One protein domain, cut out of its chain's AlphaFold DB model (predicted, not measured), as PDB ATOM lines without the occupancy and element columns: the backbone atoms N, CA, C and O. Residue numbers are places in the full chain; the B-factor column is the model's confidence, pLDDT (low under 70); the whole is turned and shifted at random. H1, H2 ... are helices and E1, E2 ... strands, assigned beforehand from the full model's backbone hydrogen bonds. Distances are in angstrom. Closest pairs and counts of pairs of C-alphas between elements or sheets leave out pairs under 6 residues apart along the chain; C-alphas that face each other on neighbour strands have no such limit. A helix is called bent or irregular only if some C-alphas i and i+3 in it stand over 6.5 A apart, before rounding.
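This is residues 30 to 43 and 70 to 119 of the 145 residues of an uncharacterized protein of Candidatus Azambacteria bacterium GW2011_GWA2_45_90 (UniProt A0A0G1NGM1). The printed part is a loose, open chain with a long helix, H1, towards one end and a short strand, E1, turning straight into a short helix, H2, at the other. A long stretch without a named element, residues 30 to 43, runs from beside E1 past the late part of H1, and its residues 38 to 43 stick out; residues 70 to 80 pass along H1 before the chain turns back into it. The printed part has 64 residues, with two named helices and one named strand in the order H1, E1, H2; the class is mostly helix, though under half of the residues are in named elements. The whole is loose, with a radius of gyration of the C-alphas of 14.9 A, and spans 43 by 29 by 21 A.

From Thr 30, residues 30 to 43 hold no named element, and their C-alphas lie 5 to 22 A from the mean of all C-alphas. After the cut, residues 78 to 83 stand free, of which 81 to 83 belong to H1, the helix of residues 81 to 97. H1 is apart from E1, the strand of residues 106 to 109, although a short link of 8 residues joins them. E1 pairs with no named strand. A tight link with no residue between joins E1 to H2, the helix of residues 110 to 116, and these two meet only through their link. H1 and H2 are apart. In both H1 and H2, every pair of O i and N i+4 is within hydrogen-bond range.

The printed part begins with C-alpha 30 at (-4.622, -9.598, -7.620). H1, Lys 81 to Lys 97, has 17 residues and measures 24.2 A from C-alpha 81 at (23.789, -20.206, -13.177) to C-alpha 97 at (3.751, -20.902, 0.334). E1, Phe 106 to Asn 109, has 4 residues and measures 10.1 A from first to last C-alpha. H2, Ile 110 to Ile 116, has 7 residues, measures 10.2 A, and ends with C-alpha 116 at (-10.274, -15.943, -14.287). Neither helix is bent.

The two C-alphas farthest apart, those of Phe 79 and Glu 111, are 44.4 A apart, and those of Thr 30 and Tyr 119, the first and last printed, are 15.5 A apart. Residues 44 to 69 are cut out and not printed, and C-alphas 43 and 70 are 21.2 A apart across the cut. Without the stretches that stand free, residues 38 to 43 and 78 to 83, the body has 52 residues and spans 39 by 21 by 18 A. No link between named elements is long. The mean pLDDT of the printed part is 89.0, and one residue, Tyr 119, is under 70.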
ATOM      1  N   THR A  30      -4.696  -8.203  -7.210       91.25
ATOM      2  CA  THR A  30      -4.622  -9.598  -7.620       91.25
ATOM      3  C   THR A  30      -3.179 -10.002  -7.890       91.25
ATOM      4  O   THR A  30      -2.396  -9.313  -8.553       91.25
ATOM      5  N   ALA A  31      -2.815 -11.185  -7.395       90.50
ATOM      6  CA  ALA A  31      -1.535 -11.804  -7.689       90.50
ATOM      7  C   ALA A  31      -1.711 -13.249  -8.158       90.50
ATOM      8  O   ALA A  31      -1.948 -14.160  -7.365       90.50
ATOM      9  N   ILE A  32      -1.526 -13.462  -9.459       89.81
ATOM     10  CA  ILE A  32      -1.603 -14.781 -10.087       89.81
ATOM     11  C   ILE A  32      -0.218 -15.431 -10.029       89.81
ATOM     12  O   ILE A  32       0.769 -14.875 -10.519       89.81
ATOM     13  N   ARG A  33      -0.122 -16.615  -9.414       89.38
ATOM     14  CA  ARG A  33       1.120 -17.396  -9.343       89.38
ATOM     15  C   ARG A  33       0.859 -18.842  -9.707       89.38
ATOM     16  O   ARG A  33      -0.045 -19.470  -9.168       89.38
ATOM     17  N   PHE A  34       1.740 -19.383 -10.532       88.69
ATOM     18  CA  PHE A  34       1.771 -20.795 -10.864       88.69
ATOM     19  C   PHE A  34       3.173 -21.349 -10.600       88.69
ATOM     20  O   PHE A  34       4.175 -20.708 -10.930       88.69
ATOM     21  N   ILE A  35       3.243 -22.538  -9.998       91.62
ATOM     22  CA  ILE A  35       4.485 -23.293  -9.838       91.62
ATOM     23  C   ILE A  35       4.299 -24.659 -10.482       91.62
ATOM     24  O   ILE A  35       3.419 -25.421 -10.094       91.62
ATOM     25  N   TYR A  36       5.196 -24.986 -11.409       91.25
ATOM     26  CA  TYR A  36       5.317 -26.323 -11.966       91.25
ATOM     27  C   TYR A  36       6.453 -27.077 -11.276       91.25
ATOM     28  O   TYR A  36       7.623 -26.707 -11.412       91.25
ATOM     29  N   ILE A  37       6.107 -28.126 -10.533       91.38
ATOM     30  CA  ILE A  37       7.065 -29.024  -9.884       91.38
ATOM     31  C   ILE A  37       6.834 -30.422 -10.443       91.38
ATOM     32  O   ILE A  37       5.714 -30.921 -10.419       91.38
ATOM     33  N   GLY A  38       7.896 -31.054 -10.927       90.50
ATOM     34  CA  GLY A  38       7.867 -32.425 -11.419       90.50
ATOM     35  C   GLY A  38       9.231 -33.076 -11.246       90.50
ATOM     36  O   GLY A  38      10.241 -32.378 -11.100       90.50
ATOM     37  N   ARG A  39       9.261 -34.411 -11.247       93.25
ATOM     38  CA  ARG A  39      10.520 -35.158 -11.305       93.25
ATOM     39  C   ARG A  39      11.224 -34.874 -12.631       93.25
ATOM     40  O   ARG A  39      10.571 -34.615 -13.639       93.25
ATOM     41  N   SER A  40      12.551 -34.916 -12.631       88.56
ATOM     42  CA  SER A  40      13.371 -34.530 -13.785       88.56
ATOM     43  C   SER A  40      13.133 -35.372 -15.040       88.56
ATOM     44  O   SER A  40      13.340 -34.862 -16.132       88.56
ATOM     45  N   ASP A  41      12.697 -36.622 -14.888       93.56
ATOM     46  CA  ASP A  41      12.404 -37.564 -15.975       93.56
ATOM     47  C   ASP A  41      11.101 -37.250 -16.723       93.56
ATOM     48  O   ASP A  41      11.015 -37.477 -17.924       93.56
ATOM     49  N   ILE A  42      10.106 -36.682 -16.036       93.69
ATOM     50  CA  ILE A  42       8.793 -36.338 -16.617       93.69
ATOM     51  C   ILE A  42       8.601 -34.827 -16.819       93.69
ATOM     52  O   ILE A  42       7.595 -34.374 -17.367       93.69
ATOM     53  N   PHE A  43       9.536 -34.008 -16.336       92.69
ATOM     54  CA  PHE A  43       9.409 -32.557 -16.368       92.69
ATOM     55  C   PHE A  43       9.530 -32.015 -17.799       92.69
ATOM     56  O   PHE A  43      10.622 -31.877 -18.343       92.69
ATOM     57  N   LYS A  70       8.605 -11.090 -15.607       84.06
ATOM     58  CA  LYS A  70      10.030 -11.423 -15.797       84.06
ATOM     59  C   LYS A  70      10.758 -11.702 -14.473       84.06
ATOM     60  O   LYS A  70      11.635 -12.562 -14.429       84.06
ATOM     61  N   LEU A  71      10.364 -11.043 -13.379       83.94
ATOM     62  CA  LEU A  71      10.947 -11.245 -12.042       83.94
ATOM     63  C   LEU A  71      10.538 -12.578 -11.397       83.94
ATOM     64  O   LEU A  71      11.204 -13.040 -10.464       83.94
ATOM     65  N   ALA A  72       9.459 -13.193 -11.886       84.62
ATOM     66  CA  ALA A  72       8.989 -14.509 -11.466       84.62
ATOM     67  C   ALA A  72       9.627 -15.658 -12.273       84.62
ATOM     68  O   ALA A  72       9.362 -16.823 -11.989       84.62
ATOM     69  N   SER A  73      10.494 -15.359 -13.249       85.81
ATOM     70  CA  SER A  73      11.216 -16.384 -14.009       85.81
ATOM     71  C   SER A  73      12.330 -17.030 -13.183       85.81
ATOM     72  O   SER A  73      13.121 -16.356 -12.511       85.81
ATOM     73  N   THR A  74      12.433 -18.356 -13.280       85.81
ATOM     74  CA  THR A  74      13.512 -19.133 -12.659       85.81
ATOM     75  C   THR A  74      14.827 -19.050 -13.426       85.81
ATOM     76  O   THR A  74      15.864 -19.341 -12.838       85.81
ATOM     77  N   SER A  75      14.799 -18.676 -14.709       82.75
ATOM     78  CA  SER A  75      15.983 -18.676 -15.574       82.75
ATOM     79  C   SER A  75      16.972 -17.572 -15.190       82.75
ATOM     80  O   SER A  75      16.600 -16.482 -14.726       82.75
ATOM     81  N   VAL A  76      18.258 -17.879 -15.352       84.50
ATOM     82  CA  VAL A  76      19.381 -16.962 -15.136       84.50
ATOM     83  C   VAL A  76      20.420 -17.238 -16.212       84.50
ATOM     84  O   VAL A  76      20.889 -18.367 -16.315       84.50
ATOM     85  N   ASP A  77      20.828 -16.214 -16.950       82.00
ATOM     86  CA  ASP A  77      21.885 -16.319 -17.962       82.00
ATOM     87  C   ASP A  77      23.080 -15.468 -17.526       82.00
ATOM     88  O   ASP A  77      23.331 -14.384 -18.037       82.00
ATOM     89  N   TYR A  78      23.754 -15.925 -16.465       84.00
ATOM     90  CA  TYR A  78      24.893 -15.231 -15.858       84.00
ATOM     91  C   TYR A  78      25.795 -16.198 -15.069       84.00
ATOM     92  O   TYR A  78      25.481 -17.387 -14.937       84.00
ATOM     93  N   PHE A  79      26.893 -15.690 -14.488       85.50
ATOM     94  CA  PHE A  79      27.815 -16.465 -13.649       85.50
ATOM     95  C   PHE A  79      27.100 -17.203 -12.507       85.50
ATOM     96  O   PHE A  79      26.173 -16.681 -11.875       85.50
ATOM     97  N   PHE A  80      27.576 -18.416 -12.203       89.00
ATOM     98  CA  PHE A  80      27.002 -19.320 -11.195       89.00
ATOM     99  C   PHE A  80      25.527 -19.684 -11.445       89.00
ATOM    100  O   PHE A  80      24.741 -19.809 -10.499       89.00
ATOM    101  N   LYS A  81      25.154 -19.891 -12.718       90.69
ATOM    102  CA  LYS A  81      23.789 -20.206 -13.177       90.69
ATOM    103  C   LYS A  81      23.049 -21.200 -12.277       90.69
ATOM    104  O   LYS A  81      22.028 -20.838 -11.703       90.69
ATOM    105  N   LYS A  82      23.597 -22.401 -12.049       89.31
ATOM    106  CA  LYS A  82      22.952 -23.449 -11.225       89.31
ATOM    107  C   LYS A  82      22.609 -22.970  -9.805       89.31
ATOM    108  O   LYS A  82      21.483 -23.158  -9.345       89.31
ATOM    109  N   ARG A  83      23.552 -22.305  -9.122       91.81
ATOM    110  CA  ARG A  83      23.359 -21.785  -7.754       91.81
ATOM    111  C   ARG A  83      22.291 -20.690  -7.723       91.81
ATOM    112  O   ARG A  83      21.423 -20.702  -6.851       91.81
ATOM    113  N   ARG A  84      22.329 -19.761  -8.683       91.50
ATOM    114  CA  ARG A  84      21.367 -18.650  -8.776       91.50
ATOM    115  C   ARG A  84      19.962 -19.132  -9.135       91.50
ATOM    116  O   ARG A  84      18.997 -18.674  -8.528       91.50
ATOM    117  N   GLU A  85      19.840 -20.075 -10.067       92.50
ATOM    118  CA  GLU A  85      18.561 -20.706 -10.409       92.50
ATOM    119  C   GLU A  85      17.957 -21.433  -9.205       92.50
ATOM    120  O   GLU A  85      16.770 -21.270  -8.923       92.50
ATOM    121  N   TYR A  86      18.762 -22.195  -8.456       92.44
ATOM    122  CA  TYR A  86      18.306 -22.869  -7.238       92.44
ATOM    123  C   TYR A  86      17.794 -21.869  -6.189       92.44
ATOM    124  O   TYR A  86      16.679 -22.021  -5.683       92.44
ATOM    125  N   ALA A  87      18.551 -20.800  -5.922       93.44
ATOM    126  CA  ALA A  87      18.138 -19.746  -4.995       93.44
ATOM    127  C   ALA A  87      16.827 -19.066  -5.437       93.44
ATOM    128  O   ALA A  87      15.921 -18.877  -4.623       93.44
ATOM    129  N   LYS A  88      16.675 -18.761  -6.737       92.56
ATOM    130  CA  LYS A  88      15.426 -18.211  -7.289       92.56
ATOM    131  C   LYS A  88      14.247 -19.169  -7.117       92.56
ATOM    132  O   LYS A  88      13.196 -18.732  -6.657       92.56
ATOM    133  N   LYS A  89      14.415 -20.455  -7.445       92.69
ATOM    134  CA  LYS A  89      13.376 -21.488  -7.276       92.69
ATOM    135  C   LYS A  89      12.908 -21.568  -5.821       92.69
ATOM    136  O   LYS A  89      11.708 -21.539  -5.566       92.69
ATOM    137  N   ARG A  90      13.845 -21.582  -4.864       94.06
ATOM    138  CA  ARG A  90      13.544 -21.570  -3.421       94.06
ATOM    139  C   ARG A  90      12.785 -20.311  -3.001       94.06
ATOM    140  O   ARG A  90      11.778 -20.422  -2.309       94.06
ATOM    141  N   ARG A  91      13.218 -19.132  -3.459       92.81
ATOM    142  CA  ARG A  91      12.545 -17.855  -3.172       92.81
ATOM    143  C   ARG A  91      11.104 -17.837  -3.685       92.81
ATOM    144  O   ARG A  91      10.205 -17.458  -2.945       92.81
ATOM    145  N   LEU A  92      10.883 -18.259  -4.933       92.50
ATOM    146  CA  LEU A  92       9.552 -18.292  -5.548       92.50
ATOM    147  C   LEU A  92       8.632 -19.298  -4.852       92.50
ATOM    148  O   LEU A  92       7.478 -18.978  -4.582       92.50
ATOM    149  N   LEU A  93       9.155 -20.474  -4.494       93.75
ATOM    150  CA  LEU A  93       8.408 -21.466  -3.728       93.75
ATOM    151  C   LEU A  93       8.011 -20.939  -2.344       93.75
ATOM    152  O   LEU A  93       6.872 -21.123  -1.927       93.75
ATOM    153  N   ASN A  94       8.922 -20.261  -1.643       93.94
ATOM    154  CA  ASN A  94       8.619 -19.665  -0.343       93.94
ATOM    155  C   ASN A  94       7.565 -18.556  -0.462       93.94
ATOM    156  O   ASN A  94       6.603 -18.564   0.297       93.94
ATOM    157  N   ALA A  95       7.691 -17.661  -1.445       91.75
ATOM    158  CA  ALA A  95       6.702 -16.612  -1.692       91.75
ATOM    159  C   ALA A  95       5.313 -17.187  -2.023       91.75
ATOM    160  O   ALA A  95       4.304 -16.643  -1.583       91.75
ATOM    161  N   TYR A  96       5.256 -18.302  -2.759       92.19
ATOM    162  CA  TYR A  96       4.008 -19.016  -3.029       92.19
ATOM    163  C   TYR A  96       3.401 -19.614  -1.756       92.19
ATOM    164  O   TYR A  96       2.226 -19.386  -1.484       92.19
ATOM    165  N   LYS A  97       4.202 -20.313  -0.941       92.25
ATOM    166  CA  LYS A  97       3.751 -20.902   0.334       92.25
ATOM    167  C   LYS A  97       3.227 -19.849   1.309       92.25
ATOM    168  O   LYS A  97       2.175 -20.040   1.902       92.25
ATOM    169  N   LEU A  98       3.946 -18.736   1.434       93.69
ATOM    170  CA  LEU A  98       3.599 -17.617   2.313       93.69
ATOM    171  C   LEU A  98       2.551 -16.673   1.702       93.69
ATOM    172  O   LEU A  98       2.217 -15.665   2.314       93.69
ATOM    173  N   ARG A  99       2.059 -16.962   0.486       90.12
ATOM    174  CA  ARG A  99       1.087 -16.141  -0.258       90.12
ATOM    175  C   ARG A  99       1.482 -14.658  -0.367       90.12
ATOM    176  O   ARG A  99       0.624 -13.787  -0.469       90.12
ATOM    177  N   MET A 100       2.783 -14.368  -0.401       89.31
ATOM    178  CA  MET A 100       3.307 -12.999  -0.405       89.31
ATOM    179  C   MET A 100       2.943 -12.273  -1.691       89.31
ATOM    180  O   MET A 100       3.326 -12.746  -2.759       89.31
ATOM    181  N   PHE A 101       2.306 -11.106  -1.602       85.56
ATOM    182  CA  PHE A 101       2.021 -10.247  -2.754       85.56
ATOM    183  C   PHE A 101       3.300  -9.733  -3.430       85.56
ATOM    184  O   PHE A 101       4.360  -9.614  -2.815       85.56
ATOM    185  N   THR A 102       3.229  -9.498  -4.743       79.81
ATOM    186  CA  THR A 102       4.308  -8.794  -5.447       79.81
ATOM    187  C   THR A 102       4.243  -7.313  -5.097       79.81
ATOM    188  O   THR A 102       3.162  -6.792  -4.861       79.81
ATOM    189  N   SER A 103       5.382  -6.616  -5.109       77.75
ATOM    190  CA  SER A 103       5.442  -5.181  -4.776       77.75
ATOM    191  C   SER A 103       4.574  -4.292  -5.672       77.75
ATOM    192  O   SER A 103       4.228  -3.185  -5.284       77.75
ATOM    193  N   LYS A 104       4.239  -4.771  -6.874       83.88
ATOM    194  CA  LYS A 104       3.242  -4.181  -7.766       83.88
ATOM    195  C   LYS A 104       2.231  -5.276  -8.121       83.88
ATOM    196  O   LYS A 104       2.592  -6.154  -8.918       83.88
ATOM    197  N   PRO A 105       1.062  -5.336  -7.463       84.31
ATOM    198  CA  PRO A 105      -0.002  -6.254  -7.851       84.31
ATOM    199  C   PRO A 105      -0.626  -5.818  -9.181       84.31
ATOM    200  O   PRO A 105      -0.443  -4.687  -9.632       84.31
ATOM    201  N   PHE A 106      -1.317  -6.746  -9.836       88.62
ATOM    202  CA  PHE A 106      -2.191  -6.419 -10.959       88.62
ATOM    203  C   PHE A 106      -3.584  -6.155 -10.398       88.62
ATOM    204  O   PHE A 106      -4.022  -6.909  -9.535       88.62
ATOM    205  N   VAL A 107      -4.272  -5.115 -10.857       92.38
ATOM    206  CA  VAL A 107      -5.636  -4.826 -10.400       92.38
ATOM    207  C   VAL A 107      -6.605  -5.467 -11.377       92.38
ATOM    208  O   VAL A 107      -6.486  -5.248 -12.580       92.38
ATOM    209  N   LEU A 108      -7.528  -6.268 -10.852       93.75
ATOM    210  CA  LEU A 108      -8.667  -6.791 -11.598       93.75
ATOM    211  C   LEU A 108      -9.944  -6.228 -11.012       93.75
ATOM    212  O   LEU A 108     -10.066  -6.146  -9.789       93.75
ATOM    213  N   ASN A 109     -10.906  -5.893 -11.860       94.50
ATOM    214  CA  ASN A 109     -12.254  -5.634 -11.380       94.50
ATOM    215  C   ASN A 109     -12.957  -6.944 -10.964       94.50
ATOM    216  O   ASN A 109     -12.473  -8.051 -11.218       94.50
ATOM    217  N   ILE A 110     -14.119  -6.821 -10.324       93.75
ATOM    218  CA  ILE A 110     -14.916  -7.968  -9.855       93.75
ATOM    219  C   ILE A 110     -15.304  -8.971 -10.955       93.75
ATOM    220  O   ILE A 110     -15.308 -10.175 -10.701       93.75
ATOM    221  N   GLU A 111     -15.594  -8.514 -12.173       92.50
ATOM    222  CA  GLU A 111     -15.990  -9.374 -13.297       92.50
ATOM    223  C   GLU A 111     -14.781 -10.081 -13.913       92.50
ATOM    224  O   GLU A 111     -14.827 -11.279 -14.194       92.50
ATOM    225  N   GLU A 112     -13.673  -9.362 -14.091       92.25
ATOM    226  CA  GLU A 112     -12.410  -9.913 -14.574       92.25
ATOM    227  C   GLU A 112     -11.882 -10.968 -13.599       92.25
ATOM    228  O   GLU A 112     -11.420 -12.030 -14.019       92.25
ATOM    229  N   TRP A 113     -11.994 -10.704 -12.293       92.00
ATOM    230  CA  TRP A 113     -11.622 -11.647 -11.246       92.00
ATOM    231  C   TRP A 113     -12.493 -12.906 -11.279       92.00
ATOM    232  O   TRP A 113     -11.950 -14.012 -11.286       92.00
ATOM    233  N   ALA A 114     -13.819 -12.747 -11.374       89.94
ATOM    234  CA  ALA A 114     -14.743 -13.871 -11.511       89.94
ATOM    235  C   ALA A 114     -14.464 -14.681 -12.786       89.94
ATOM    236  O   ALA A 114     -14.480 -15.903 -12.749       89.94
ATOM    237  N   THR A 115     -14.110 -14.020 -13.891       90.25
ATOM    238  CA  THR A 115     -13.802 -14.680 -15.170       90.25
ATOM    239  C   THR A 115     -12.579 -15.593 -15.067       90.25
ATOM    240  O   THR A 115     -12.601 -16.719 -15.569       90.25
ATOM    241  N   ILE A 116     -11.504 -15.142 -14.410       89.44
ATOM    242  CA  ILE A 116     -10.274 -15.943 -14.287       89.44
ATOM    243  C   ILE A 116     -10.338 -16.987 -13.170       89.44
ATOM    244  O   ILE A 116      -9.590 -17.968 -13.200       89.44
ATOM    245  N   TYR A 117     -11.180 -16.766 -12.162       84.31
ATOM    246  CA  TYR A 117     -11.276 -17.614 -10.988       84.31
ATOM    247  C   TYR A 117     -12.731 -17.801 -10.580       84.31
ATOM    248  O   TYR A 117     -13.393 -16.891 -10.091       84.31
ATOM    249  N   HIS A 118     -13.178 -19.045 -10.695       77.69
ATOM    250  CA  HIS A 118     -14.463 -19.483 -10.182       77.69
ATOM    251  C   HIS A 118     -14.220 -20.380  -8.974       77.69
ATOM    252  O   HIS A 118     -13.338 -21.247  -8.995       77.69
ATOM    253  N   TYR A 119     -15.012 -20.190  -7.919       62.69
ATOM    254  CA  TYR A 119     -15.009 -21.140  -6.816       62.69
ATOM    255  C   TYR A 119     -15.435 -22.505  -7.371       62.69
ATOM    256  O   TYR A 119     -16.411 -22.560  -8.123       62.69
TER     257      TYR A 119